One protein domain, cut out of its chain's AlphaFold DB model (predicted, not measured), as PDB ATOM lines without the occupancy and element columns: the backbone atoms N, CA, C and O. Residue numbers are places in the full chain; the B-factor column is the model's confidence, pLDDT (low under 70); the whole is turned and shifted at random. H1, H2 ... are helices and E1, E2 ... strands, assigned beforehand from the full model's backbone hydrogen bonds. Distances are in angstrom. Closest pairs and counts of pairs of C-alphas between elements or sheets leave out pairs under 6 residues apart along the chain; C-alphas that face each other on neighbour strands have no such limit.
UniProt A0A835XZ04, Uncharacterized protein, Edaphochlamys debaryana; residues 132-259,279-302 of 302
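AT A GLANCE: This is residues 132 to 259 and 279 to 302 of the 302 residues of an uncharacterized protein of Edaphochlamys debaryana (UniProt A0A835XZ04). One long, twisted sheet of antiparallel strands runs through the domain, with E6 and E7 as a small hairpin branching off E9 and coming round near E4. Two long hairpins, E2 with E3 and E10 with E11, end in tips that stick out, residues 149 to 154 and 237 to 242; the small helix H1 only grazes the sheet. The 152 printed residues hold twelve named strands, E1 to E12, then H1; the class is mostly strand. The whole is only just compact, close to loose, with a radius of gyration of the C-alphas of 17.9 A, and flat, spanning 61 by 51 by 25 A.

IN THESE COORDINATES: E9, residues 212 to 221, is 24.8 A long and bends by 75 degrees at residue 218. E10, residues 224 to 237, spans 38.6 A and E11, residues 242 to 253, 35.9 A. E12 is residues 291 to 294, and H1 residues 298 to 301, ending at C-alpha 301 (39.951, -40.768, 43.104). E8 is residues 203 to 206, E7 residues 197 to 199, E6 residues 190 to 192 and E5 residues 181 to 186. E4, residues 168 to 178, bends by 92 degrees at residue 171. E3, residues 154 to 163, is 27.1 A long, and E2, residues 139 to 149, 26.8 A. E1, residues 132 to 134, begins at C-alpha 132 (35.979, -58.312, 26.900).

HOW THE PARTS SIT: The sheet is branched at E9: E7 and E8 lie on one side of it, beside residues 218 to 221 and 212 to 217, and E10 on the other side. N 198 and O 220 of E7 and E9 are 2.8 A apart, N 205 and O 214 of E8 and E9 2.7 A, and N 215 and O 230 of E9 and E10 2.7 A, within hydrogen-bond range. E8, E9, E10 and E11 form a meander, each strand the antiparallel neighbour of the one before; N 229 and O 250 are 2.8 A apart. E12 is an edge strand beside E11, with N 293 and O 251 2.8 A apart. The closest C-alphas of E11 and H1 are those of Thr 247 and Leu 298, 5.3 A apart. H1 is too short for an O i to N i+4 pair; its one O i to N i+3 pair is within range. E5 pairs with E8, N 184 and O 204 being 2.8 A apart, and E1 to E5 form a second meander, in which N 142 and O 160 of E2 and E3 are 2.8 A apart. Edge strand E6 pairs with E7, N 192 and O 197 being 2.8 A apart; its closest C-alpha to E4 is Val 190, 6.8 A from Ile 168.

THE WHOLE: The C-alphas of Thr 150 and Phe 281, the two farthest apart, are 63.4 A apart. Residues 260 to 278 are not printed; C-alphas 259 and 279 are 9.2 A apart across this cut, in the link from E11 to E12. The links printed whole are tight. The mean pLDDT of the printed part is 77.9, and among the residues under 70 are 235 to 240, 279 to 285 and 298 to 302.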
ATOM      1  N   VAL A 132      36.350 -59.109  28.067       81.06
ATOM      2  CA  VAL A 132      35.979 -58.312  26.900       81.06
ATOM      3  C   VAL A 132      35.986 -56.835  27.292       81.06
ATOM      4  O   VAL A 132      35.167 -56.431  28.123       81.06
ATOM      5  N   PRO A 133      36.885 -56.009  26.730       78.69
ATOM      6  CA  PRO A 133      36.837 -54.573  26.953       78.69
ATOM      7  C   PRO A 133      35.606 -53.988  26.250       78.69
ATOM      8  O   PRO A 133      35.414 -54.170  25.052       78.69
ATOM      9  N   LEU A 134      34.785 -53.255  26.996       78.19
ATOM     10  CA  LEU A 134      33.617 -52.532  26.498       78.19
ATOM     11  C   LEU A 134      33.845 -51.020  26.616       78.19
ATOM     12  O   LEU A 134      34.664 -50.560  27.417       78.19
ATOM     13  N   PHE A 135      33.100 -50.238  25.829       76.00
ATOM     14  CA  PHE A 135      33.085 -48.769  25.913       76.00
ATOM     15  C   PHE A 135      34.484 -48.138  25.789       76.00
ATOM     16  O   PHE A 135      34.916 -47.366  26.645       76.00
ATOM     17  N   GLY A 136      35.261 -48.549  24.779       71.44
ATOM     18  CA  GLY A 136      36.638 -48.067  24.615       71.44
ATOM     19  C   GLY A 136      37.560 -48.423  25.795       71.44
ATOM     20  O   GLY A 136      38.490 -47.668  26.103       71.44
ATOM     21  N   GLY A 137      37.268 -49.533  26.485       75.50
ATOM     22  CA  GLY A 137      37.998 -50.046  27.646       75.50
ATOM     23  C   GLY A 137      37.628 -49.388  28.978       75.50
ATOM     24  O   GLY A 137      38.431 -49.451  29.909       75.50
ATOM     25  N   ALA A 138      36.501 -48.670  29.066       77.50
ATOM     26  CA  ALA A 138      36.011 -48.092  30.327       77.50
ATOM     27  C   ALA A 138      35.388 -49.140  31.249       77.50
ATOM     28  O   ALA A 138      35.467 -49.027  32.471       77.50
ATOM     29  N   CYS A 139      34.833 -50.194  30.656       83.12
ATOM     30  CA  CYS A 139      34.365 -51.352  31.391       83.12
ATOM     31  C   CYS A 139      34.989 -52.623  30.837       83.12
ATOM     32  O   CYS A 139      35.403 -52.693  29.682       83.12
ATOM     33  N   THR A 140      35.005 -53.650  31.670       87.44
ATOM     34  CA  THR A 140      35.382 -55.003  31.292       87.44
ATOM     35  C   THR A 140      34.217 -55.927  31.597       87.44
ATOM     36  O   THR A 140      33.729 -55.968  32.727       87.44
ATOM     37  N   ALA A 141      33.771 -56.661  30.584       87.56
ATOM     38  CA  ALA A 141      32.832 -57.754  30.738       87.56
ATOM     39  C   ALA A 141      33.597 -59.065  30.913       87.56
ATOM     40  O   ALA A 141      34.505 -59.389  30.152       87.56
ATOM     41  N   THR A 142      33.210 -59.838  31.913       89.94
ATOM     42  CA  THR A 142      33.705 -61.189  32.176       89.94
ATOM     43  C   THR A 142      32.522 -62.140  32.219       89.94
ATOM     44  O   THR A 142      31.383 -61.710  32.411       89.94
ATOM     45  N   ARG A 143      32.767 -63.441  32.018       87.69
ATOM     46  CA  ARG A 143      31.701 -64.462  31.992       87.69
ATOM     47  C   ARG A 143      30.579 -64.108  31.000       87.69
ATOM     48  O   ARG A 143      29.413 -64.380  31.269       87.69
ATOM     49  N   LEU A 144      30.934 -63.453  29.891       85.69
ATOM     50  CA  LEU A 144      29.978 -63.051  28.868       85.69
ATOM     51  C   LEU A 144      29.410 -64.309  28.206       85.69
ATOM     52  O   LEU A 144      30.148 -65.136  27.670       85.69
ATOM     53  N   GLN A 145      28.092 -64.438  28.244       85.25
ATOM     54  CA  GLN A 145      27.360 -65.542  27.656       85.25
ATOM     55  C   GLN A 145      26.244 -64.983  26.784       85.25
ATOM     56  O   GLN A 145      25.385 -64.251  27.268       85.25
ATOM     57  N   LEU A 146      26.235 -65.350  25.505       79.50
ATOM     58  CA  LEU A 146      25.099 -65.121  24.619       79.50
ATOM     59  C   LEU A 146      24.189 -66.349  24.702       79.50
ATOM     60  O   LEU A 146      24.658 -67.483  24.648       79.50
ATOM     61  N   LEU A 147      22.889 -66.146  24.843       77.38
ATOM     62  CA  LEU A 147      21.889 -67.199  24.832       77.38
ATOM     63  C   LEU A 147      21.044 -67.035  23.577       77.38
ATOM     64  O   LEU A 147      20.303 -66.063  23.435       77.38
ATOM     65  N   VAL A 148      21.145 -68.011  22.681       70.81
ATOM     66  CA  VAL A 148      20.285 -68.100  21.503       70.81
ATOM     67  C   VAL A 148      19.079 -68.955  21.867       70.81
ATOM     68  O   VAL A 148      19.219 -70.144  22.157       70.81
ATOM     69  N   ASN A 149      17.891 -68.357  21.869       70.06
ATOM     70  CA  ASN A 149      16.644 -69.089  22.030       70.06
ATOM     71  C   ASN A 149      16.178 -69.593  20.660       70.06
ATOM     72  O   ASN A 149      15.876 -68.801  19.767       70.06
ATOM     73  N   THR A 150      16.118 -70.912  20.490       66.81
ATOM     74  CA  THR A 150      15.804 -71.533  19.195       66.81
ATOM     75  C   THR A 150      14.320 -71.446  18.842       66.81
ATOM     76  O   THR A 150      13.979 -71.434  17.660       66.81
ATOM     77  N   ALA A 151      13.435 -71.319  19.838       67.81
ATOM     78  CA  ALA A 151      11.994 -71.192  19.631       67.81
ATOM     79  C   ALA A 151      11.586 -69.762  19.247       67.81
ATOM     80  O   ALA A 151      10.812 -69.571  18.313       67.81
ATOM     81  N   THR A 152      12.119 -68.754  19.944       64.62
ATOM     82  CA  THR A 152      11.788 -67.338  19.697       64.62
ATOM     83  C   THR A 152      12.732 -66.650  18.715       64.62
ATOM     84  O   THR A 152      12.465 -65.516  18.331       64.62
ATOM     85  N   ARG A 153      13.818 -67.320  18.299       61.00
ATOM     86  CA  ARG A 153      14.876 -66.780  17.423       61.00
ATOM     87  C   ARG A 153      15.506 -65.487  17.951       61.00
ATOM     88  O   ARG A 153      15.976 -64.661  17.175       61.00
ATOM     89  N   ASN A 154      15.543 -65.333  19.272       60.56
ATOM     90  CA  ASN A 154      16.120 -64.169  19.935       60.56
ATOM     91  C   ASN A 154      17.479 -64.495  20.553       60.56
ATOM     92  O   ASN A 154      17.706 -65.605  21.040       60.56
ATOM     93  N   ILE A 155      18.356 -63.493  20.567       66.44
ATOM     94  CA  ILE A 155      19.658 -63.538  21.228       66.44
ATOM     95  C   ILE A 155      19.595 -62.598  22.428       66.44
ATOM     96  O   ILE A 155      19.328 -61.408  22.269       66.44
ATOM     97  N   SER A 156      19.840 -63.125  23.621       73.50
ATOM     98  CA  SER A 156      20.102 -62.325  24.817       73.50
ATOM     99  C   SER A 156      21.546 -62.520  25.255       73.50
ATOM    100  O   SER A 156      22.182 -63.499  24.872       73.50
ATOM    101  N   ALA A 157      22.090 -61.601  26.047       81.12
ATOM    102  CA  ALA A 157      23.393 -61.806  26.661       81.12
ATOM    103  C   ALA A 157      23.357 -61.492  28.149       81.12
ATOM    104  O   ALA A 157      22.699 -60.539  28.566       81.12
ATOM    105  N   SER A 158      24.116 -62.258  28.923       87.56
ATOM    106  CA  SER A 158      24.421 -61.984  30.322       87.56
ATOM    107  C   SER A 158      25.930 -61.897  30.519       87.56
ATOM    108  O   SER A 158      26.709 -62.535  29.812       87.56
ATOM    109  N   MET A 159      26.358 -61.067  31.463       89.12
ATOM    110  CA  MET A 159      27.765 -60.883  31.791       89.12
ATOM    111  C   MET A 159      27.942 -60.432  33.238       89.12
ATOM    112  O   MET A 159      27.012 -59.940  33.877       89.12
ATOM    113  N   THR A 160      29.171 -60.537  33.726       90.88
ATOM    114  CA  THR A 160      29.640 -59.824  34.911       90.88
ATOM    115  C   THR A 160      30.442 -58.606  34.464       90.88
ATOM    116  O   THR A 160      31.436 -58.745  33.753       90.88
ATOM    117  N   LEU A 161      30.015 -57.417  34.866       89.06
ATOM    118  CA  LEU A 161      30.566 -56.141  34.433       89.06
ATOM    119  C   LEU A 161      31.356 -55.464  35.557       89.06
ATOM    120  O   LEU A 161      30.891 -55.365  36.693       89.06
ATOM    121  N   THR A 162      32.520 -54.927  35.207       89.38
ATOM    122  CA  THR A 162      33.326 -54.064  36.076       89.38
ATOM    123  C   THR A 162      33.691 -52.791  35.318       89.38
ATOM    124  O   THR A 162      34.312 -52.863  34.260       89.38
ATOM    125  N   CYS A 163      33.313 -51.632  35.854       85.19
ATOM    126  CA  CYS A 163      33.625 -50.298  35.340       85.19
ATOM    127  C   CYS A 163      34.282 -49.473  36.461       85.19
ATOM    128  O   CYS A 163      33.571 -48.800  37.216       85.19
ATOM    129  N   PRO A 164      35.621 -49.503  36.594       82.25
ATOM    130  CA  PRO A 164      36.326 -48.797  37.666       82.25
ATOM    131  C   PRO A 164      36.036 -47.291  37.673       82.25
ATOM    132  O   PRO A 164      35.744 -46.724  38.721       82.25
ATOM    133  N   ASP A 165      35.980 -46.673  36.486       78.12
ATOM    134  CA  ASP A 165      35.688 -45.240  36.305       78.12
ATOM    135  C   ASP A 165      34.295 -44.820  36.805       78.12
ATOM    136  O   ASP A 165      34.054 -43.633  37.035       78.12
ATOM    137  N   LEU A 166      33.382 -45.782  36.970       77.38
ATOM    138  CA  LEU A 166      32.035 -45.593  37.514       77.38
ATOM    139  C   LEU A 166      31.876 -46.205  38.917       77.38
ATOM    140  O   LEU A 166      30.765 -46.238  39.434       77.38
ATOM    141  N   GLN A 167      32.957 -46.710  39.523       80.19
ATOM    142  CA  GLN A 167      32.950 -47.470  40.784       80.19
ATOM    143  C   GLN A 167      32.035 -48.711  40.766       80.19
ATOM    144  O   GLN A 167      31.614 -49.208  41.807       80.19
ATOM    145  N   ILE A 168      31.744 -49.250  39.581       84.44
ATOM    146  CA  ILE A 168      30.937 -50.461  39.414       84.44
ATOM    147  C   ILE A 168      31.883 -51.657  39.395       84.44
ATOM    148  O   ILE A 168      32.793 -51.706  38.568       84.44
ATOM    149  N   THR A 169      31.660 -52.645  40.259       87.94
ATOM    150  CA  THR A 169      32.541 -53.818  40.351       87.94
ATOM    151  C   THR A 169      31.739 -55.109  40.421       87.94
ATOM    152  O   THR A 169      30.901 -55.262  41.304       87.94
ATOM    153  N   ASN A 170      32.040 -56.052  39.524       88.69
ATOM    154  CA  ASN A 170      31.495 -57.411  39.495       88.69
ATOM    155  C   ASN A 170      29.956 -57.497  39.536       88.69
ATOM    156  O   ASN A 170      29.400 -58.402  40.159       88.69
ATOM    157  N   VAL A 171      29.264 -56.583  38.856       89.00
ATOM    158  CA  VAL A 171      27.794 -56.573  38.814       89.00
ATOM    159  C   VAL A 171      27.272 -57.472  37.703       89.00
ATOM    160  O   VAL A 171      27.905 -57.603  36.656       89.00
ATOM    161  N   VAL A 172      26.111 -58.089  37.900       90.50
ATOM    162  CA  VAL A 172      25.465 -58.857  36.827       90.50
ATOM    163  C   VAL A 172      24.751 -57.882  35.902       90.50
ATOM    164  O   VAL A 172      23.985 -57.036  36.360       90.50
ATOM    165  N   ALA A 173      24.993 -58.003  34.601       89.38
ATOM    166  CA  ALA A 173      24.385 -57.147  33.596       89.38
ATOM    167  C   ALA A 173      23.908 -57.952  32.384       89.38
ATOM    168  O   ALA A 173      24.460 -59.008  32.064       89.38
ATOM    169  N   SER A 174      22.892 -57.439  31.699       88.00
ATOM    170  CA  SER A 174      22.446 -57.930  30.400       88.00
ATOM    171  C   SER A 174      22.859 -56.966  29.292       88.00
ATOM    172  O   SER A 174      22.978 -55.762  29.512       88.00
ATOM    173  N   LEU A 175      23.114 -57.500  28.097       80.56
ATOM    174  CA  LEU A 175      23.426 -56.713  26.902       80.56
ATOM    175  C   LEU A 175      22.261 -56.788  25.929       80.56
ATOM    176  O   LEU A 175      21.797 -57.882  25.604       80.56
ATOM    177  N   THR A 176      21.879 -55.642  25.385       77.44
ATOM    178  CA  THR A 176      21.002 -55.552  24.222       77.44
ATOM    179  C   THR A 176      21.651 -54.652  23.182       77.44
ATOM    180  O   THR A 176      22.185 -53.592  23.503       77.44
ATOM    181  N   TYR A 177      21.604 -55.064  21.919       68.62
ATOM    182  CA  TYR A 177      22.053 -54.250  20.797       68.62
ATOM    183  C   TYR A 177      20.857 -53.884  19.927       68.62
ATOM    184  O   TYR A 177      20.075 -54.751  19.533       68.62
ATOM    185  N   THR A 178      20.667 -52.596  19.652       66.00
ATOM    186  CA  THR A 178      19.541 -52.128  18.837       66.00
ATOM    187  C   THR A 178      19.942 -50.889  18.051       66.00
ATOM    188  O   THR A 178      20.315 -49.874  18.636       66.00
ATOM    189  N   ALA A 179      19.846 -50.967  16.720       62.34
ATOM    190  CA  ALA A 179      20.071 -49.847  15.800       62.34
ATOM    191  C   ALA A 179      21.398 -49.087  16.032       62.34
ATOM    192  O   ALA A 179      21.411 -47.859  16.093       62.34
ATOM    193  N   GLY A 180      22.513 -49.806  16.206       60.25
ATOM    194  CA  GLY A 180      23.827 -49.188  16.433       60.25
ATOM    195  C   GLY A 180      24.082 -48.719  17.868       60.25
ATOM    196  O   GLY A 180      25.178 -48.251  18.164       60.25
ATOM    197  N   ASN A 181      23.109 -48.855  18.773       65.38
ATOM    198  CA  ASN A 181      23.286 -48.535  20.184       65.38
ATOM    199  C   ASN A 181      23.500 -49.806  20.995       65.38
ATOM    200  O   ASN A 181      22.729 -50.767  20.901       65.38
ATOM    201  N   LEU A 182      24.535 -49.773  21.828       72.06
ATOM    202  CA  LEU A 182      24.773 -50.794  22.830       72.06
ATOM    203  C   LEU A 182      24.125 -50.369  24.141       72.06
ATOM    204  O   LEU A 182      24.434 -49.301  24.668       72.06
ATOM    205  N   LEU A 183      23.244 -51.219  24.648       78.75
ATOM    206  CA  LEU A 183      22.513 -51.033  25.889       78.75
ATOM    207  C   LEU A 183      22.915 -52.114  26.882       78.75
ATOM    208  O   LEU A 183      22.889 -53.300  26.562       78.75
ATOM    209  N   VAL A 184      23.295 -51.692  28.083       85.38
ATOM    210  CA  VAL A 184      23.628 -52.583  29.191       85.38
ATOM    211  C   VAL A 184      22.704 -52.278  30.354       85.38
ATOM    212  O   VAL A 184      22.758 -51.179  30.902       85.38
ATOM    213  N   ASP A 185      21.881 -53.243  30.739       87.81
ATOM    214  CA  ASP A 185      21.025 -53.134  31.918       87.81
ATOM    215  C   ASP A 185      21.690 -53.898  33.071       87.81
ATOM    216  O   ASP A 185      21.981 -55.091  32.963       87.81
ATOM    217  N   VAL A 186      21.988 -53.209  34.172       85.75
ATOM    218  CA  VAL A 186      22.524 -53.832  35.388       85.75
ATOM    219  C   VAL A 186      21.364 -54.404  36.189       85.75
ATOM    220  O   VAL A 186      20.386 -53.717  36.455       85.75
ATOM    221  N   VAL A 187      21.482 -55.674  36.564       78.69
ATOM    222  CA  VAL A 187      20.403 -56.468  37.177       78.69
ATOM    223  C   VAL A 187      20.498 -56.472  38.709       78.69
ATOM    224  O   VAL A 187      19.639 -57.014  39.398       78.69
ATOM    225  N   THR A 188      21.564 -55.899  39.261       82.19
ATOM    226  CA  THR A 188      21.850 -55.875  40.697       82.19
ATOM    227  C   THR A 188      22.015 -54.455  41.202       82.19
ATOM    228  O   THR A 188      22.554 -53.607  40.490       82.19
ATOM    229  N   ASP A 189      21.674 -54.242  42.471       84.38
ATOM    230  CA  ASP A 189      21.887 -52.964  43.138       84.38
ATOM    231  C   ASP A 189      23.364 -52.548  43.113       84.38
ATOM    232  O   ASP A 189      24.259 -53.304  43.504       84.38
ATOM    233  N   VAL A 190      23.618 -51.313  42.684       85.56
ATOM    234  CA  VAL A 190      24.946 -50.695  42.683       85.56
ATOM    235  C   VAL A 190      25.042 -49.730  43.850       85.56
ATOM    236  O   VAL A 190      24.243 -48.801  43.952       85.56
ATOM    237  N   GLN A 191      26.044 -49.911  44.705       86.50
ATOM    238  CA  GLN A 191      26.349 -48.974  45.783       86.50
ATOM    239  C   GLN A 191      27.519 -48.078  45.382       86.50
ATOM    240  O   GLN A 191      28.598 -48.565  45.059       86.50
ATOM    241  N   LEU A 192      27.303 -46.767  45.424       81.81
ATOM    242  CA  LEU A 192      28.308 -45.739  45.165       81.81
ATOM    243  C   LEU A 192      28.534 -44.903  46.425       81.81
ATOM    244  O   LEU A 192      27.654 -44.815  47.289       81.81
ATOM    245  N   LEU A 193      29.696 -44.243  46.496       79.06
ATOM    246  CA  LEU A 193      30.045 -43.320  47.585       79.06
ATOM    247  C   LEU A 193      29.859 -43.971  48.973       79.06
ATOM    248  O   LEU A 193      29.120 -43.456  49.810       79.06
ATOM    249  N   ASP A 194      30.457 -45.147  49.185       77.31
ATOM    250  CA  ASP A 194      30.367 -45.916  50.440       77.31
ATOM    251  C   ASP A 194      28.917 -46.276  50.850       77.31
ATOM    252  O   ASP A 194      28.530 -46.324  52.023       77.31
ATOM    253  N   GLY A 195      28.066 -46.514  49.845       78.19
ATOM    254  CA  GLY A 195      26.659 -46.874  50.025       78.19
ATOM    255  C   GLY A 195      25.768 -45.701  50.436       78.19
ATOM    256  O   GLY A 195      24.679 -45.921  50.970       78.19
ATOM    257  N   ALA A 196      26.224 -44.464  50.232       80.31
ATOM    258  CA  ALA A 196      25.397 -43.261  50.314       80.31
ATOM    259  C   ALA A 196      24.367 -43.202  49.175       80.31
ATOM    260  O   ALA A 196      23.260 -42.690  49.361       80.31
ATOM    261  N   VAL A 197      24.720 -43.747  48.007       85.25
ATOM    262  CA  VAL A 197      23.839 -43.850  46.842       85.25
ATOM    263  C   VAL A 197      23.706 -45.317  46.452       85.25
ATOM    264  O   VAL A 197      24.707 -45.979  46.196       85.25
ATOM    265  N   THR A 198      22.474 -45.808  46.381       89.00
ATOM    266  CA  THR A 198      22.137 -47.140  45.872       89.00
ATOM    267  C   THR A 198      21.327 -46.979  44.596       89.00
ATOM    268  O   THR A 198      20.326 -46.269  44.607       89.00
ATOM    269  N   ILE A 199      21.724 -47.629  43.509       88.00
ATOM    270  CA  ILE A 199      21.028 -47.600  42.218       88.00
ATOM    271  C   ILE A 199      20.449 -48.987  41.964       88.00
ATOM    272  O   ILE A 199      21.208 -49.950  41.985       88.00
ATOM    273  N   THR A 200      19.144 -49.084  41.727       86.38
ATOM    274  CA  THR A 200      18.436 -50.365  41.551       86.38
ATOM    275  C   THR A 200      18.240 -50.723  40.081       86.38
ATOM    276  O   THR A 200      18.298 -51.889  39.722       86.38
ATOM    277  N   ASP A 201      18.071 -49.717  39.219       83.69
ATOM    278  CA  ASP A 201      17.774 -49.909  37.794       83.69
ATOM    279  C   ASP A 201      18.768 -49.135  36.927       83.69
ATOM    280  O   ASP A 201      18.420 -48.140  36.287       83.69
ATOM    281  N   LEU A 202      20.044 -49.529  36.957       87.44
ATOM    282  CA  LEU A 202      21.076 -48.831  36.198       87.44
ATOM    283  C   LEU A 202      21.106 -49.298  34.740       87.44
ATOM    284  O   LEU A 202      21.461 -50.436  34.444       87.44
ATOM    285  N   ARG A 203      20.838 -48.372  33.822       88.88
ATOM    286  CA  ARG A 203      20.918 -48.588  32.378       88.88
ATOM    287  C   ARG A 203      22.037 -47.757  31.781       88.88
ATOM    288  O   ARG A 203      22.054 -46.541  31.935       88.88
ATOM    289  N   MET A 204      22.955 -48.413  31.087       86.31
ATOM    290  CA  MET A 204      24.108 -47.825  30.412       86.31
ATOM    291  C   MET A 204      23.924 -47.880  28.899       86.31
ATOM    292  O   MET A 204      23.444 -48.871  28.356       86.31
ATOM    293  N   SER A 205      24.332 -46.824  28.210       83.38
ATOM    294  CA  SER A 205      24.265 -46.718  26.758       83.38
ATOM    295  C   SER A 205      25.458 -45.955  26.197       83.38
ATOM    296  O   SER A 205      25.973 -45.023  26.817       83.38
ATOM    297  N   THR A 206      25.900 -46.349  25.008       76.00
ATOM    298  CA  THR A 206      26.998 -45.691  24.294       76.00
ATOM    299  C   THR A 206      26.696 -45.588  22.808       76.00
ATOM    300  O   THR A 206      25.872 -46.337  22.276       76.00
ATOM    301  N   ASN A 207      27.417 -44.695  22.134       70.44
ATOM    302  CA  ASN A 207      27.515 -44.694  20.682       70.44
ATOM    303  C   ASN A 207      28.609 -45.675  20.209       70.44
ATOM    304  O   ASN A 207      29.503 -46.047  20.962       70.44
ATOM    305  N   VAL A 208      28.572 -46.053  18.928       56.09
ATOM    306  CA  VAL A 208      29.444 -47.072  18.295       56.09
ATOM    307  C   VAL A 208      30.955 -46.872  18.542       56.09
ATOM    308  O   VAL A 208      31.730 -47.815  18.432       56.09
ATOM    309  N   ARG A 209      31.407 -45.660  18.895       60.84
ATOM    310  CA  ARG A 209      32.831 -45.346  19.118       60.84
ATOM    311  C   ARG A 209      33.286 -45.433  20.578       60.84
ATOM    312  O   ARG A 209      34.486 -45.364  20.831       60.84
ATOM    313  N   GLY A 210      32.369 -45.590  21.537       62.53
ATOM    314  CA  GLY A 210      32.720 -45.665  22.958       62.53
ATOM    315  C   GLY A 210      33.330 -44.376  23.523       62.53
ATOM    316  O   GLY A 210      33.950 -44.407  24.584       62.53
ATOM    317  N   ASP A 211      33.186 -43.248  22.819       69.06
ATOM    318  CA  ASP A 211      33.712 -41.943  23.250       69.06
ATOM    319  C   ASP A 211      32.853 -41.326  24.364       69.06
ATOM    320  O   ASP A 211      33.311 -40.491  25.147       69.06
ATOM    321  N   TYR A 212      31.597 -41.763  24.442       74.38
ATOM    322  CA  TYR A 212      30.631 -41.325  25.430       74.38
ATOM    323  C   TYR A 212      29.841 -42.517  25.963       74.38
ATOM    324  O   TYR A 212      29.269 -43.286  25.190       74.38
ATOM    325  N   LEU A 213      29.787 -42.646  27.283       80.19
ATOM    326  CA  LEU A 213      28.973 -43.620  27.995       80.19
ATOM    327  C   LEU A 213      28.036 -42.855  28.928       80.19
ATOM    328  O   LEU A 213      28.484 -42.223  29.882       80.19
ATOM    329  N   ALA A 214      26.739 -42.914  28.652       84.06
ATOM    330  CA  ALA A 214      25.713 -42.419  29.557       84.06
ATOM    331  C   ALA A 214      25.134 -43.581  30.346       84.06
ATOM    332  O   ALA A 214      24.812 -44.621  29.779       84.06
ATOM    333  N   ALA A 215      24.944 -43.378  31.637       85.31
ATOM    334  CA  ALA A 215      24.244 -44.293  32.503       85.31
ATOM    335  C   ALA A 215      23.182 -43.539  33.299       85.31
ATOM    336  O   ALA A 215      23.413 -42.434  33.783       85.31
ATOM    337  N   SER A 216      22.010 -44.124  33.461       87.94
ATOM    338  CA  SER A 216      20.952 -43.535  34.272       87.94
ATOM    339  C   SER A 216      20.131 -44.617  34.933       87.94
ATOM    340  O   SER A 216      19.972 -45.695  34.367       87.94
ATOM    341  N   GLY A 217      19.584 -44.314  36.100       88.25
ATOM    342  CA  GLY A 217      18.734 -45.247  36.810       88.25
ATOM    343  C   GLY A 217      17.924 -44.606  37.916       88.25
ATOM    344  O   GLY A 217      18.126 -43.443  38.281       88.25
ATOM    345  N   ALA A 218      16.997 -45.388  38.449       88.81
ATOM    346  CA  ALA A 218      16.332 -45.089  39.704       88.81
ATOM    347  C   ALA A 218      17.147 -45.654  40.873       88.81
ATOM    348  O   ALA A 218      17.925 -46.600  40.721       88.81
ATOM    349  N   GLY A 219      16.983 -45.052  42.043       88.19
ATOM    350  CA  GLY A 219      17.673 -45.511  43.233       88.19
ATOM    351  C   GLY A 219      17.284 -44.740  44.480       88.19
ATOM    352  O   GLY A 219      16.268 -44.044  44.532       88.19
ATOM    353  N   SER A 220      18.140 -44.824  45.489       87.81
ATOM    354  CA  SER A 220      18.048 -44.031  46.701       87.81
ATOM    355  C   SER A 220      19.368 -43.332  47.004       87.81
ATOM    356  O   SER A 220      20.443 -43.897  46.834       87.81
ATOM    357  N   ALA A 221      19.281 -42.095  47.473       86.56
ATOM    358  CA  ALA A 221      20.401 -41.351  48.018       86.56
ATOM    359  C   ALA A 221      20.062 -40.992  49.458       86.56
ATOM    360  O   ALA A 221      19.033 -40.369  49.724       86.56
ATOM    361  N   MET A 222      20.903 -41.422  50.396       83.81
ATOM    362  CA  MET A 222      20.709 -41.188  51.830       83.81
ATOM    363  C   MET A 222      19.330 -41.659  52.332       83.81
ATOM    364  O   MET A 222      18.674 -40.985  53.124       83.81
ATOM    365  N   GLY A 223      18.852 -42.800  51.817       80.94
ATOM    366  CA  GLY A 223      17.550 -43.374  52.174       80.94
ATOM    367  C   GLY A 223      16.335 -42.674  51.553       80.94
ATOM    368  O   GLY A 223      15.205 -42.946  51.956       80.94
ATOM    369  N   GLN A 224      16.534 -41.775  50.585       87.06
ATOM    370  CA  GLN A 224      15.456 -41.097  49.862       87.06
ATOM    371  C   GLN A 224      15.466 -41.478  48.389       87.06
ATOM    372  O   GLN A 224      16.527 -41.505  47.771       87.06
ATOM    373  N   ALA A 225      14.287 -41.747  47.826       89.00
ATOM    374  CA  ALA A 225      14.143 -42.069  46.411       89.00
ATOM    375  C   ALA A 225      14.700 -40.938  45.532       89.00
ATOM    376  O   ALA A 225      14.448 -39.754  45.771       89.00
ATOM    377  N   CYS A 226      15.466 -41.307  44.513       87.56
ATOM    378  CA  CYS A 226      16.119 -40.370  43.615       87.56
ATOM    379  C   CYS A 226      16.251 -40.956  42.207       87.56
ATOM    380  O   CYS A 226      16.155 -42.167  42.000       87.56
ATOM    381  N   SER A 227      16.497 -40.075  41.244       89.69
ATOM    382  CA  SER A 227      17.024 -40.465  39.937       89.69
ATOM    383  C   SER A 227      18.516 -40.163  39.892       89.69
ATOM    384  O   SER A 227      18.967 -39.122  40.376       89.69
ATOM    385  N   VAL A 228      19.282 -41.080  39.319       87.12
ATOM    386  CA  VAL A 228      20.731 -40.983  39.187       87.12
ATOM    387  C   VAL A 228      21.079 -40.946  37.709       87.12
ATOM    388  O   VAL A 228      20.567 -41.736  36.920       87.12
ATOM    389  N   ALA A 229      21.960 -40.027  37.330       87.19
ATOM    390  CA  ALA A 229      22.548 -39.963  36.003       87.19
ATOM    391  C   ALA A 229      24.067 -39.853  36.136       87.19
ATOM    392  O   ALA A 229      24.573 -38.966  36.825       87.19
ATOM    393  N   MET A 230      24.778 -40.750  35.468       84.00
ATOM    394  CA  MET A 230      26.229 -40.810  35.384       84.00
ATOM    395  C   MET A 230      26.645 -40.682  33.931       84.00
ATOM    396  O   MET A 230      26.135 -41.402  33.084       84.00
ATOM    397  N   ASN A 231      27.605 -39.817  33.639       83.38
ATOM    398  CA  ASN A 231      28.164 -39.714  32.300       83.38
ATOM    399  C   ASN A 231      29.676 -39.877  32.375       83.38
ATOM    400  O   ASN A 231      30.343 -39.166  33.128       83.38
ATOM    401  N   LEU A 232      30.197 -40.790  31.566       78.56
ATOM    402  CA  LEU A 232      31.614 -40.965  31.322       78.56
ATOM    403  C   LEU A 232      31.935 -40.444  29.924       78.56
ATOM    404  O   LEU A 232      31.406 -40.905  28.913       78.56
ATOM    405  N   THR A 233      32.815 -39.451  29.887       78.25
ATOM    406  CA  THR A 233      33.219 -38.770  28.657       78.25
ATOM    407  C   THR A 233      34.694 -39.034  28.427       78.25
ATOM    408  O   THR A 233      35.525 -38.727  29.288       78.25
ATOM    409  N   LYS A 234      35.036 -39.582  27.264       73.50
ATOM    410  CA  LYS A 234      36.418 -39.723  26.823       73.50
ATOM    411  C   LYS A 234      36.831 -38.428  26.128       73.50
ATOM    412  O   LYS A 234      36.304 -38.076  25.079       73.50
ATOM    413  N   VAL A 235      37.772 -37.701  26.720       62.59
ATOM    414  CA  VAL A 235      38.290 -36.445  26.172       62.59
ATOM    415  C   VAL A 235      39.714 -36.678  25.694       62.59
ATOM    416  O   VAL A 235      40.607 -36.965  26.493       62.59
ATOM    417  N   PHE A 236      39.931 -36.559  24.386       63.44
ATOM    418  CA  PHE A 236      41.274 -36.523  23.823       63.44
ATOM    419  C   PHE A 236      41.850 -35.114  23.963       63.44
ATOM    420  O   PHE A 236      41.276 -34.144  23.469       63.44
ATOM    421  N   ASN A 237      42.990 -34.999  24.635       60.56
ATOM    422  CA  ASN A 237      43.743 -33.760  24.718       60.56
ATOM    423  C   ASN A 237      44.853 -33.783  23.662       60.56
ATOM    424  O   ASN A 237      45.864 -34.470  23.823       60.56
ATOM    425  N   ALA A 238      44.657 -33.010  22.591       53.22
ATOM    426  CA  ALA A 238      45.597 -32.917  21.478       53.22
ATOM    427  C   ALA A 238      46.968 -32.354  21.890       53.22
ATOM    428  O   ALA A 238      47.984 -32.744  21.325       53.22
ATOM    429  N   THR A 239      47.016 -31.489  22.904       67.44
ATOM    430  CA  THR A 239      48.250 -30.840  23.367       67.44
ATOM    431  C   THR A 239      49.133 -31.784  24.179       67.44
ATOM    432  O   THR A 239      50.354 -31.709  24.095       67.44
ATOM    433  N   SER A 240      48.538 -32.689  24.963       67.06
ATOM    434  CA  SER A 240      49.283 -33.684  25.749       67.06
ATOM    435  C   SER A 240      49.345 -35.066  25.096       67.06
ATOM    436  O   SER A 240      49.959 -35.967  25.664       67.06
ATOM    437  N   ASN A 241      48.708 -35.243  23.929       70.88
ATOM    438  CA  ASN A 241      48.484 -36.529  23.263       70.88
ATOM    439  C   ASN A 241      47.983 -37.619  24.234       70.88
ATOM    440  O   ASN A 241      48.376 -38.784  24.167       70.88
ATOM    441  N   ARG A 242      47.144 -37.220  25.200       67.44
ATOM    442  CA  ARG A 242      46.582 -38.103  26.226       67.44
ATOM    443  C   ARG A 242      45.074 -38.110  26.134       67.44
ATOM    444  O   ARG A 242      44.430 -37.077  25.967       67.44
ATOM    445  N   THR A 243      44.514 -39.293  26.317       70.81
ATOM    446  CA  THR A 243      43.080 -39.450  26.516       70.81
ATOM    447  C   THR A 243      42.798 -39.465  28.012       70.81
ATOM    448  O   THR A 243      43.345 -40.300  28.727       70.81
ATOM    449  N   THR A 244      41.935 -38.570  28.480       73.69
ATOM    450  CA  THR A 244      41.428 -38.561  29.857       73.69
ATOM    451  C   THR A 244      39.960 -38.945  29.868       73.69
ATOM    452  O   THR A 244      39.198 -38.475  29.022       73.69
ATOM    453  N   ARG A 245      39.549 -39.771  30.827       76.50
ATOM    454  CA  ARG A 245      38.136 -40.060  31.077       76.50
ATOM    455  C   ARG A 245      37.657 -39.160  32.201       76.50
ATOM    456  O   ARG A 245      38.362 -39.012  33.190       76.50
ATOM    457  N   ARG A 246      36.497 -38.541  32.016       77.94
ATOM    458  CA  ARG A 246      35.842 -37.721  33.035       77.94
ATOM    459  C   ARG A 246      34.515 -38.345  33.397       77.94
ATOM    460  O   ARG A 246      33.710 -38.590  32.494       77.94
ATOM    461  N   THR A 247      34.288 -38.539  34.689       79.94
ATOM    462  CA  THR A 247      33.049 -39.114  35.209       79.94
ATOM    463  C   THR A 247      32.285 -38.063  35.996       79.94
ATOM    464  O   THR A 247      32.761 -37.577  37.019       79.94
ATOM    465  N   LEU A 248      31.069 -37.751  35.556       82.88
ATOM    466  CA  LEU A 248      30.138 -36.895  36.285       82.88
ATOM    467  C   LEU A 248      28.992 -37.744  36.831       82.88
ATOM    468  O   LEU A 248      28.260 -38.342  36.045       82.88
ATOM    469  N   LEU A 249      28.800 -37.745  38.150       84.06
ATOM    470  CA  LEU A 249      27.612 -38.291  38.803       84.06
ATOM    471  C   LEU A 249      26.693 -37.133  39.201       84.06
ATOM    472  O   LEU A 249      27.118 -36.170  39.842       84.06
ATOM    473  N   SER A 250      25.420 -37.236  38.826       87.31
ATOM    474  CA  SER A 250      24.367 -36.334  39.272       87.31
ATOM    475  C   SER A 250      23.193 -37.112  39.846       87.31
ATOM    476  O   SER A 250      22.734 -38.088  39.256       87.31
ATOM    477  N   THR A 251      22.687 -36.643  40.980       85.44
ATOM    478  CA  THR A 251      21.554 -37.248  41.680       85.44
ATOM    479  C   THR A 251      20.462 -36.207  41.826       85.44
ATOM    480  O   THR A 251      20.713 -35.118  42.340       85.44
ATOM    481  N   THR A 252      19.249 -36.530  41.387       89.44
ATOM    482  CA  THR A 252      18.086 -35.647  41.480       89.44
ATOM    483  C   THR A 252      17.063 -36.248  42.433       89.44
ATOM    484  O   THR A 252      16.513 -37.322  42.182       89.44
ATOM    485  N   LEU A 253      16.806 -35.539  43.527       87.19
ATOM    486  CA  LEU A 253      15.795 -35.866  44.519       87.19
ATOM    487  C   LEU A 253      14.543 -35.019  44.241       87.19
ATOM    488  O   LEU A 253      14.609 -33.798  44.393       87.19
ATOM    489  N   PRO A 254      13.412 -35.627  43.844       84.81
ATOM    490  CA  PRO A 254      12.176 -34.904  43.524       84.81
ATOM    491  C   PRO A 254      11.405 -34.426  44.765       84.81
ATOM    492  O   PRO A 254      10.422 -33.711  44.642       84.81
ATOM    493  N   SER A 255      11.801 -34.856  45.963       85.50
ATOM    494  CA  SER A 255      11.273 -34.366  47.237       85.50
ATOM    495  C   SER A 255      12.311 -34.662  48.313       85.50
ATOM    496  O   SER A 255      12.410 -35.787  48.801       85.50
ATOM    497  N   ALA A 256      13.174 -33.684  48.589       82.81
ATOM    498  CA  ALA A 256      14.360 -33.893  49.412       82.81
ATOM    499  C   ALA A 256      14.136 -33.360  50.826       82.81
ATOM    500  O   ALA A 256      14.129 -32.149  51.051       82.81
ATOM    501  N   ASN A 257      13.975 -34.261  51.789       84.94
ATOM    502  CA  ASN A 257      13.886 -33.906  53.196       84.94
ATOM    503  C   ASN A 257      15.288 -33.646  53.763       84.94
ATOM    504  O   ASN A 257      16.138 -34.542  53.764       84.94
ATOM    505  N   LEU A 258      15.524 -32.426  54.251       79.06
ATOM    506  CA  LEU A 258      16.846 -31.996  54.707       79.06
ATOM    507  C   LEU A 258      17.318 -32.784  55.937       79.06
ATOM    508  O   LEU A 258      18.456 -33.250  55.959       79.06
ATOM    509  N   GLY A 259      16.438 -33.005  56.918       76.62
ATOM    510  CA  GLY A 259      16.763 -33.784  58.117       76.62
ATOM    511  C   GLY A 259      17.200 -35.215  57.789       76.62
ATOM    512  O   GLY A 259      18.194 -35.691  58.331       76.62
ATOM    513  N   PRO A 279      21.876 -31.628  64.467       62.84
ATOM    514  CA  PRO A 279      21.520 -30.446  65.231       62.84
ATOM    515  C   PRO A 279      20.045 -30.071  65.038       62.84
ATOM    516  O   PRO A 279      19.556 -30.072  63.907       62.84
ATOM    517  N   ASP A 280      19.365 -29.679  66.117       62.47
ATOM    518  CA  ASP A 280      17.922 -29.368  66.129       62.47
ATOM    519  C   ASP A 280      17.512 -28.250  65.147       62.47
ATOM    520  O   ASP A 280      16.338 -28.109  64.803       62.47
ATOM    521  N   PHE A 281      18.475 -27.462  64.651       65.25
ATOM    522  CA  PHE A 281      18.247 -26.436  63.633       65.25
ATOM    523  C   PHE A 281      18.044 -26.988  62.217       65.25
ATOM    524  O   PHE A 281      17.713 -26.205  61.328       65.25
ATOM    525  N   PHE A 282      18.253 -28.285  61.964       62.91
ATOM    526  CA  PHE A 282      17.840 -28.925  60.715       62.91
ATOM    527  C   PHE A 282      16.402 -29.431  60.865       62.91
ATOM    528  O   PHE A 282      16.198 -30.565  61.306       62.91
ATOM    529  N   PRO A 283      15.383 -28.631  60.500       62.50
ATOM    530  CA  PRO A 283      14.001 -29.063  60.600       62.50
ATOM    531  C   PRO A 283      13.789 -30.340  59.785       62.50
ATOM    532  O   PRO A 283      13.923 -30.357  58.559       62.50
ATOM    533  N   SER A 284      13.382 -31.407  60.468       64.12
ATOM    534  CA  SER A 284      12.918 -32.654  59.852       64.12
ATOM    535  C   SER A 284      11.654 -32.459  59.006       64.12
ATOM    536  O   SER A 284      11.272 -33.354  58.257       64.12
ATOM    537  N   SER A 285      11.013 -31.291  59.092       65.50
ATOM    538  CA  SER A 285       9.856 -30.889  58.294       65.50
ATOM    539  C   SER A 285      10.217 -30.180  56.985       65.50
ATOM    540  O   SER A 285       9.359 -30.064  56.107       65.50
ATOM    541  N   TYR A 286      11.459 -29.715  56.807       76.25
ATOM    542  CA  TYR A 286      11.818 -28.939  55.623       76.25
ATOM    543  C   TYR A 286      12.142 -29.846  54.437       76.25
ATOM    544  O   TYR A 286      13.052 -30.679  54.481       76.25
ATOM    545  N   THR A 287      11.371 -29.664  53.367       80.06
ATOM    546  CA  THR A 287      11.436 -30.480  52.158       80.06
ATOM    547  C   THR A 287      11.634 -29.575  50.952       80.06
ATOM    548  O   THR A 287      10.842 -28.664  50.721       80.06
ATOM    549  N   PHE A 288      12.690 -29.821  50.181       80.31
ATOM    550  CA  PHE A 288      12.903 -29.134  48.912       80.31
ATOM    551  C   PHE A 288      12.065 -29.793  47.807       80.31
ATOM    552  O   PHE A 288      12.058 -31.025  47.722       80.31
ATOM    553  N   PRO A 289      11.423 -29.006  46.920       81.94
ATOM    554  CA  PRO A 289      10.633 -29.532  45.804       81.94
ATOM    555  C   PRO A 289      11.495 -30.210  44.732       81.94
ATOM    556  O   PRO A 289      11.018 -31.069  44.007       81.94
ATOM    557  N   SER A 290      12.769 -29.835  44.617       84.31
ATOM    558  CA  SER A 290      13.765 -30.614  43.886       84.31
ATOM    559  C   SER A 290      15.153 -30.246  44.384       84.31
ATOM    560  O   SER A 290      15.461 -29.058  44.501       84.31
ATOM    561  N   LEU A 291      16.002 -31.237  44.626       84.56
ATOM    562  CA  LEU A 291      17.417 -31.026  44.911       84.56
ATOM    563  C   LEU A 291      18.245 -31.820  43.910       84.56
ATOM    564  O   LEU A 291      18.039 -33.023  43.753       84.56
ATOM    565  N   ARG A 292      19.198 -31.156  43.257       86.00
ATOM    566  CA  ARG A 292      20.156 -31.815  42.375       86.00
ATOM    567  C   ARG A 292      21.557 -31.688  42.951       86.00
ATOM    568  O   ARG A 292      22.023 -30.586  43.217       86.00
ATOM    569  N   LEU A 293      22.201 -32.828  43.149       82.75
ATOM    570  CA  LEU A 293      23.562 -32.938  43.653       82.75
ATOM    571  C   LEU A 293      24.474 -33.377  42.515       82.75
ATOM    572  O   LEU A 293      24.077 -34.196  41.686       82.75
ATOM    573  N   TYR A 294      25.691 -32.846  42.497       83.25
ATOM    574  CA  TYR A 294      26.727 -33.214  41.542       83.25
ATOM    575  C   TYR A 294      27.992 -33.572  42.303       83.25
ATOM    576  O   TYR A 294      28.354 -32.880  43.257       83.25
ATOM    577  N   THR A 295      28.678 -34.621  41.870       73.00
ATOM    578  CA  THR A 295      30.043 -34.864  42.329       73.00
ATOM    579  C   THR A 295      31.031 -34.112  41.439       73.00
ATOM    580  O   THR A 295      30.771 -33.933  40.245       73.00
ATOM    581  N   PRO A 296      32.198 -33.708  41.970       72.50
ATOM    582  CA  PRO A 296      33.353 -33.455  41.119       72.50
ATOM    583  C   PRO A 296      33.727 -34.729  40.345       72.50
ATOM    584  O   PRO A 296      33.225 -35.819  40.641       72.50
ATOM    585  N   ASP A 297      34.599 -34.571  39.349       73.88
ATOM    586  CA  ASP A 297      35.063 -35.668  38.500       73.88
ATOM    587  C   ASP A 297      35.547 -36.858  39.345       73.88
ATOM    588  O   ASP A 297      36.491 -36.733  40.127       73.88
ATOM    589  N   LEU A 298      34.872 -38.005  39.218       66.50
ATOM    590  CA  LEU A 298      35.173 -39.193  40.025       66.50
ATOM    591  C   LEU A 298      36.435 -39.927  39.551       66.50
ATOM    592  O   LEU A 298      36.977 -40.735  40.304       66.50
ATOM    593  N   SER A 299      36.936 -39.616  38.350       61.59
ATOM    594  CA  SER A 299      38.156 -40.227  37.802       61.59
ATOM    595  C   SER A 299      39.413 -39.893  38.611       61.59
ATOM    596  O   SER A 299      40.375 -40.651  38.580       61.59
ATOM    597  N   SER A 300      39.410 -38.794  39.378       50.41
ATOM    598  CA  SER A 300      40.576 -38.343  40.146       50.41
ATOM    599  C   SER A 300      40.760 -39.048  41.495       50.41
ATOM    600  O   SER A 300      41.655 -38.674  42.252       50.41
ATOM    601  N   ARG A 301      39.869 -39.982  41.858       45.09
ATOM    602  CA  ARG A 301      39.951 -40.768  43.104       45.09
ATOM    603  C   ARG A 301      40.537 -42.173  42.899       45.09
ATOM    604  O   ARG A 301      40.526 -42.952  43.850       45.09
ATOM    605  N   MET A 302      41.028 -42.483  41.697       39.28
ATOM    606  CA  MET A 302      41.730 -43.729  41.364       39.28
ATOM    607  C   MET A 302      43.209 -43.487  41.105       39.28
ATOM    608  O   MET A 302      43.533 -42.461  40.465       39.28
TER     609      MET A 302